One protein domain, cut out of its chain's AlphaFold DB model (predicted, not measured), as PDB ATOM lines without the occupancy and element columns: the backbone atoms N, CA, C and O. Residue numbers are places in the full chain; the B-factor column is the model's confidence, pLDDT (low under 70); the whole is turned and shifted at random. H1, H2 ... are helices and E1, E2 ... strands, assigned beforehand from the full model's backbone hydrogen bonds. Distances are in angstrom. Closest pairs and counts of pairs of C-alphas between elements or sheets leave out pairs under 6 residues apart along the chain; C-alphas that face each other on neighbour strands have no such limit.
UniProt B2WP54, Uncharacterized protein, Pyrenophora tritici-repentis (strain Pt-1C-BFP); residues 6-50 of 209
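What this domain is: This is residues 6 to 50 of the 209 residues of an uncharacterized protein of Pyrenophora tritici-repentis (strain Pt-1C-BFP) (UniProt B2WP54). A flat V of two short helices, H1 and H2, meets near Ser 17 and Ala 29, with a loop of residues 18 to 27 past its point. At the far end of H1 a small two-stranded sheet, E1 and E2, ties the two ends of the printed part together, and the stretch from H2 back to E2 makes the third side of a rough triangle. The printed part has 45 residues, with two named helices and two named strands in the order E1, H1, H2, E2; the sheet's order is E1, E2, antiparallel, and the class is mixed, helices and strands. It is only just compact, close to loose, with a radius of gyration of the C-alphas of 11.0 A, and the C-alphas span 32 by 26 by 14 A.

Where its parts are: The sheet holds E1, residues 6 to 8, which begins at C-alpha 6 at (51.812, 14.721, -48.499), and E2, residues 46 to 48, which ends at C-alpha 48 at (48.738, 15.726, -51.886). E1 measures 6.9 A from first to last C-alpha and E2 6.5 A. H1, residues 9 to 17, is 11.5 A long from first to last C-alpha. H2, residues 28 to 36, is 12.1 A long in the same measure and ends at C-alpha 36 at (49.728, 30.717, -36.658).

How they stand to each other: E1 and E2 are antiparallel neighbours, with 148 degrees between their directions. The C-alphas of Val 7 and Leu 47 face each other at 5.3 A. Across the pair, N 7 and O 47 at 2.9 A and N 47 and O 7 at 2.8 A are within hydrogen-bond range. A tight link joins E1 to H1. The closest C-alphas of H1 and E2 are those of Asp 9 and Tyr 46, 5.6 A apart. H1 and H2 touch, with 11 pairs of C-alphas within 8 A; the closest are those of Ser 17 and Ala 29, 4.6 A apart. They run opposite ways at a steep tilt of 42 degrees and form a helical hairpin. H2 is apart from E1. In H1 and H2 every O i to N i+4 pair is within hydrogen-bond range.

The domain as a whole: The outline is flat. The two C-alphas farthest apart are those of Tyr 23 and Gly 50, at 33.2 A, while the first and last printed C-alphas, of Phe 6 and Gly 50, are 10.2 A apart. The printed part has no cut. No link is long: those from H1 to H2, with 10 residues, and from H2 to E2, with 9, are short. The mean pLDDT of the printed part is 85.5, and the model's confidence is low, under 70, at residues 38 to 40.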
ATOM      1  N   PHE A   6      52.624  13.735 -49.198       79.44
ATOM      2  CA  PHE A   6      51.812  14.721 -48.499       79.44
ATOM      3  C   PHE A   6      52.718  15.838 -48.000       79.44
ATOM      4  O   PHE A   6      53.853  15.592 -47.592       79.44
ATOM      5  N   VAL A   7      52.190  17.049 -47.987       85.75
ATOM      6  CA  VAL A   7      52.813  18.208 -47.355       85.75
ATOM      7  C   VAL A   7      51.749  18.943 -46.561       85.75
ATOM      8  O   VAL A   7      50.581  18.961 -46.953       85.75
ATOM      9  N   LYS A   8      52.125  19.552 -45.444       87.62
ATOM     10  CA  LYS A   8      51.188  20.375 -44.675       87.62
ATOM     11  C   LYS A   8      50.963  21.690 -45.406       87.62
ATOM     12  O   LYS A   8      51.922  22.269 -45.921       87.62
ATOM     13  N   ASP A   9      49.731  22.194 -45.410       88.75
ATOM     14  CA  ASP A   9      49.449  23.532 -45.951       88.75
ATOM     15  C   ASP A   9      50.370  24.575 -45.301       88.75
ATOM     16  O   ASP A   9      50.951  25.409 -45.989       88.75
ATOM     17  N   LEU A  10      50.594  24.454 -43.991       88.88
ATOM     18  CA  LEU A  10      51.432  25.352 -43.215       88.88
ATOM     19  C   LEU A  10      52.898  25.347 -43.665       88.88
ATOM     20  O   LEU A  10      53.508  26.408 -43.674       88.88
ATOM     21  N   GLU A  11      53.452  24.200 -44.067       88.81
ATOM     22  CA  GLU A  11      54.832  24.103 -44.573       88.81
ATOM     23  C   GLU A  11      54.972  24.793 -45.937       88.81
ATOM     24  O   GLU A  11      55.961  25.481 -46.188       88.81
ATOM     25  N   ILE A  12      53.959  24.673 -46.804       89.12
ATOM     26  CA  ILE A  12      53.925  25.409 -48.075       89.12
ATOM     27  C   ILE A  12      53.774  26.906 -47.813       89.12
ATOM     28  O   ILE A  12      54.522  27.710 -48.364       89.12
ATOM     29  N   ILE A  13      52.804  27.295 -46.984       91.19
ATOM     30  CA  ILE A  13      52.551  28.701 -46.673       91.19
ATOM     31  C   ILE A  13      53.819  29.335 -46.100       91.19
ATOM     32  O   ILE A  13      54.183  30.424 -46.527       91.19
ATOM     33  N   ASP A  14      54.520  28.656 -45.192       90.62
ATOM     34  CA  ASP A  14      55.771  29.146 -44.612       90.62
ATOM     35  C   ASP A  14      56.843  29.382 -45.683       90.62
ATOM     36  O   ASP A  14      57.347  30.500 -45.805       90.62
ATOM     37  N   ALA A  15      57.090  28.385 -46.539       91.94
ATOM     38  CA  ALA A  15      58.090  28.456 -47.603       91.94
ATOM     39  C   ALA A  15      57.833  29.576 -48.628       91.94
ATOM     40  O   ALA A  15      58.785  30.117 -49.194       91.94
ATOM     41  N   PHE A  16      56.565  29.924 -48.880       91.75
ATOM     42  CA  PHE A  16      56.191  30.887 -49.922       91.75
ATOM     43  C   PHE A  16      55.673  32.238 -49.404       91.75
ATOM     44  O   PHE A  16      55.566  33.187 -50.182       91.75
ATOM     45  N   SER A  17      55.387  32.369 -48.106       91.50
ATOM     46  CA  SER A  17      54.833  33.589 -47.496       91.50
ATOM     47  C   SER A  17      55.674  34.835 -47.787       91.50
ATOM     48  O   SER A  17      55.110  35.875 -48.129       91.50
ATOM     49  N   GLY A  18      57.005  34.707 -47.742       89.62
ATOM     50  CA  GLY A  18      57.961  35.790 -47.996       89.62
ATOM     51  C   GLY A  18      57.975  36.334 -49.430       89.62
ATOM     52  O   GLY A  18      58.525  37.406 -49.653       89.62
ATOM     53  N   TYR A  19      57.348  35.641 -50.386       91.69
ATOM     54  CA  TYR A  19      57.194  36.108 -51.772       91.69
ATOM     55  C   TYR A  19      55.863  36.836 -52.015       91.69
ATOM     56  O   TYR A  19      55.562  37.209 -53.147       91.69
ATOM     57  N   SER A  20      55.038  37.014 -50.978       89.69
ATOM     58  CA  SER A  20      53.768  37.734 -51.097       89.69
ATOM     59  C   SER A  20      54.004  39.217 -51.366       89.69
ATOM     60  O   SER A  20      54.792  39.851 -50.668       89.69
ATOM     61  N   ASP A  21      53.252  39.793 -52.305       87.75
ATOM     62  CA  ASP A  21      53.186  41.246 -52.460       87.75
ATOM     63  C   ASP A  21      52.520  41.858 -51.209       87.75
ATOM     64  O   ASP A  21      51.360  41.534 -50.916       87.75
ATOM     65  N   PRO A  22      53.216  42.722 -50.445       83.75
ATOM     66  CA  PRO A  22      52.670  43.306 -49.223       83.75
ATOM     67  C   PRO A  22      51.497  44.266 -49.477       83.75
ATOM     68  O   PRO A  22      50.747  44.555 -48.542       83.75
ATOM     69  N   TYR A  23      51.313  44.745 -50.710       87.31
ATOM     70  CA  TYR A  23      50.270  45.701 -51.086       87.31
ATOM     71  C   TYR A  23      48.988  45.035 -51.603       87.31
ATOM     72  O   TYR A  23      47.965  45.706 -51.740       87.31
ATOM     73  N   VAL A  24      49.011  43.722 -51.854       86.75
ATOM     74  CA  VAL A  24      47.848  42.954 -52.313       86.75
ATOM     75  C   VAL A  24      47.372  42.039 -51.191       86.75
ATOM     76  O   VAL A  24      48.107  41.167 -50.734       86.75
ATOM     77  N   GLN A  25      46.124  42.218 -50.751       84.06
ATOM     78  CA  GLN A  25      45.474  41.330 -49.786       84.06
ATOM     79  C   GLN A  25      44.128  40.815 -50.319       84.06
ATOM     80  O   GLN A  25      43.412  41.578 -50.971       84.06
ATOM     81  N   PRO A  26      43.751  39.556 -50.014       85.50
ATOM     82  CA  PRO A  26      44.482  38.588 -49.181       85.50
ATOM     83  C   PRO A  26      45.681  37.933 -49.905       85.50
ATOM     84  O   PRO A  26      45.619  37.672 -51.102       85.50
ATOM     85  N   ASN A  27      46.762  37.644 -49.167       90.12
ATOM     86  CA  ASN A  27      47.976  36.971 -49.663       90.12
ATOM     87  C   ASN A  27      48.446  35.842 -48.714       90.12
ATOM     88  O   ASN A  27      47.830  35.601 -47.669       90.12
ATOM     89  N   LEU A  28      49.530  35.135 -49.063       90.50
ATOM     90  CA  LEU A  28      50.031  34.008 -48.261       90.50
ATOM     91  C   LEU A  28      50.561  34.445 -46.892       90.50
ATOM     92  O   LEU A  28      50.354  33.723 -45.921       90.50
ATOM     93  N   ALA A  29      51.180  35.622 -46.781       89.38
ATOM     94  CA  ALA A  29      51.617  36.159 -45.490       89.38
ATOM     95  C   ALA A  29      50.425  36.408 -44.544       89.38
ATOM     96  O   ALA A  29      50.463  36.036 -43.370       89.38
ATOM     97  N   TYR A  30      49.325  36.966 -45.059       89.50
ATOM     98  CA  TYR A  30      48.084  37.129 -44.302       89.50
ATOM     99  C   TYR A  30      47.496  35.773 -43.877       89.50
ATOM    100  O   TYR A  30      47.132  35.586 -42.714       89.50
ATOM    101  N   LEU A  31      47.463  34.794 -44.788       89.31
ATOM    102  CA  LEU A  31      46.993  33.442 -44.481       89.31
ATOM    103  C   LEU A  31      47.860  32.760 -43.407       89.31
ATOM    104  O   LEU A  31      47.320  32.177 -42.467       89.31
ATOM    105  N   GLN A  32      49.187  32.890 -43.487       90.69
ATOM    106  CA  GLN A  32      50.130  32.382 -42.485       90.69
ATOM    107  C   GLN A  32      49.815  32.946 -41.097       90.69
ATOM    108  O   GLN A  32      49.713  32.198 -40.123       90.69
ATOM    109  N   GLN A  33      49.591  34.260 -41.006       88.62
ATOM    110  CA  GLN A  33      49.219  34.903 -39.749       88.62
ATOM    111  C   GLN A  33      47.906  34.343 -39.189       88.62
ATOM    112  O   GLN A  33      47.816  34.099 -37.986       88.62
ATOM    113  N   LEU A  34      46.893  34.100 -40.029       88.19
ATOM    114  CA  LEU A  34      45.635  33.483 -39.589       88.19
ATOM    115  C   LEU A  34      45.833  32.054 -39.059       88.19
ATOM    116  O   LEU A  34      45.225  31.691 -38.047       88.19
ATOM    117  N   ARG A  35      46.694  31.254 -39.703       88.25
ATOM    118  CA  ARG A  35      47.009  29.879 -39.282       88.25
ATOM    119  C   ARG A  35      47.821  29.834 -37.977       88.25
ATOM    120  O   ARG A  35      47.563  28.978 -37.134       88.25
ATOM    121  N   LEU A  36      48.774  30.752 -37.780       86.88
ATOM    122  CA  LEU A  36      49.728  30.717 -36.658       86.88
ATOM    123  C   LEU A  36      49.236  31.348 -35.345       86.88
ATOM    124  O   LEU A  36      49.880  31.135 -34.309       86.88
ATOM    125  N   ARG A  37      48.123  32.096 -35.355       82.44
ATOM    126  CA  ARG A  37      47.536  32.702 -34.144       82.44
ATOM    127  C   ARG A  37      47.287  31.657 -33.034       82.44
ATOM    128  O   ARG A  37      47.020  30.499 -33.343       82.44
ATOM    129  N   PRO A  38      47.324  32.047 -31.741       69.75
ATOM    130  CA  PRO A  38      47.035  31.133 -30.628       69.75
ATOM    131  C   PRO A  38      45.632  30.510 -30.696       69.75
ATOM    132  O   PRO A  38      45.473  29.318 -30.461       69.75
ATOM    133  N   ILE A  39      44.629  31.299 -31.096       65.94
ATOM    134  CA  ILE A  39      43.283  30.832 -31.473       65.94
ATOM    135  C   ILE A  39      43.263  30.713 -33.004       65.94
ATOM    136  O   ILE A  39      42.612  31.483 -33.709       65.94
ATOM    137  N   GLY A  40      44.150  29.866 -33.521       67.75
ATOM    138  CA  GLY A  40      44.499  29.830 -34.935       67.75
ATOM    139  C   GLY A  40      43.462  29.118 -35.788       67.75
ATOM    140  O   GLY A  40      42.833  28.150 -35.364       67.75
ATOM    141  N   TYR A  41      43.358  29.552 -37.039       82.62
ATOM    142  CA  TYR A  41      42.551  28.906 -38.072       82.62
ATOM    143  C   TYR A  41      43.284  27.710 -38.704       82.62
ATOM    144  O   TYR A  41      43.086  27.423 -39.877       82.62
ATOM    145  N   TYR A  42      44.196  27.050 -37.986       86.50
ATOM    146  CA  TYR A  42      44.906  25.878 -38.498       86.50
ATOM    147  C   TYR A  42      44.117  24.603 -38.211       86.50
ATOM    148  O   TYR A  42      43.865  24.259 -37.054       86.50
ATOM    149  N   PHE A  43      43.727  23.906 -39.276       83.62
ATOM    150  CA  PHE A  43      42.867  22.722 -39.211       83.62
ATOM    151  C   PHE A  43      43.600  21.422 -39.558       83.62
ATOM    152  O   PHE A  43      42.968  20.374 -39.604       83.62
ATOM    153  N   GLY A  44      44.926  21.474 -39.744       84.19
ATOM    154  CA  GLY A  44      45.723  20.292 -40.081       84.19
ATOM    155  C   GLY A  44      45.536  19.843 -41.527       84.19
ATOM    156  O   GLY A  44      45.441  18.647 -41.783       84.19
ATOM    157  N   GLU A  45      45.429  20.789 -42.460       84.94
ATOM    158  CA  GLU A  45      45.238  20.484 -43.877       84.94
ATOM    159  C   GLU A  45      46.532  19.936 -44.494       84.94
ATOM    160  O   GLU A  45      47.628  20.460 -44.282       84.94
ATOM    161  N   TYR A  46      46.389  18.884 -45.299       85.12
ATOM    162  CA  TYR A  46      47.477  18.312 -46.084       85.12
ATOM    163  C   TYR A  46      47.156  18.430 -47.567       85.12
ATOM    164  O   TYR A  46      46.066  18.071 -48.014       85.12
ATOM    165  N   LEU A  47      48.135  18.884 -48.339       84.31
ATOM    166  CA  LEU A  47      48.099  18.845 -49.789       84.31
ATOM    167  C   LEU A  47      48.796  17.572 -50.262       84.31
ATOM    168  O   LEU A  47      49.850  17.186 -49.755       84.31
ATOM    169  N   SER A  48      48.187  16.913 -51.240       81.56
ATOM    170  CA  SER A  48      48.738  15.726 -51.886       81.56
ATOM    171  C   SER A  48      48.832  15.952 -53.388       81.56
ATOM    172  O   SER A  48      48.075  16.738 -53.962       81.56
ATOM    173  N   GLN A  49      49.782  15.280 -54.037       74.38
ATOM    174  CA  GLN A  49      49.931  15.351 -55.486       74.38
ATOM    175  C   GLN A  49      49.325  14.109 -56.153       74.38
ATOM    176  O   GLN A  49      49.937  13.039 -56.147       74.38
ATOM    177  N   GLY A  50      48.159  14.278 -56.786       70.75
ATOM    178  CA  GLY A  50      47.471  13.245 -57.569       70.75
ATOM    179  C   GLY A  50      46.237  12.653 -56.882       70.75
ATOM    180  O   GLY A  50      45.779  13.154 -55.859       70.75
TER     181      GLY A  50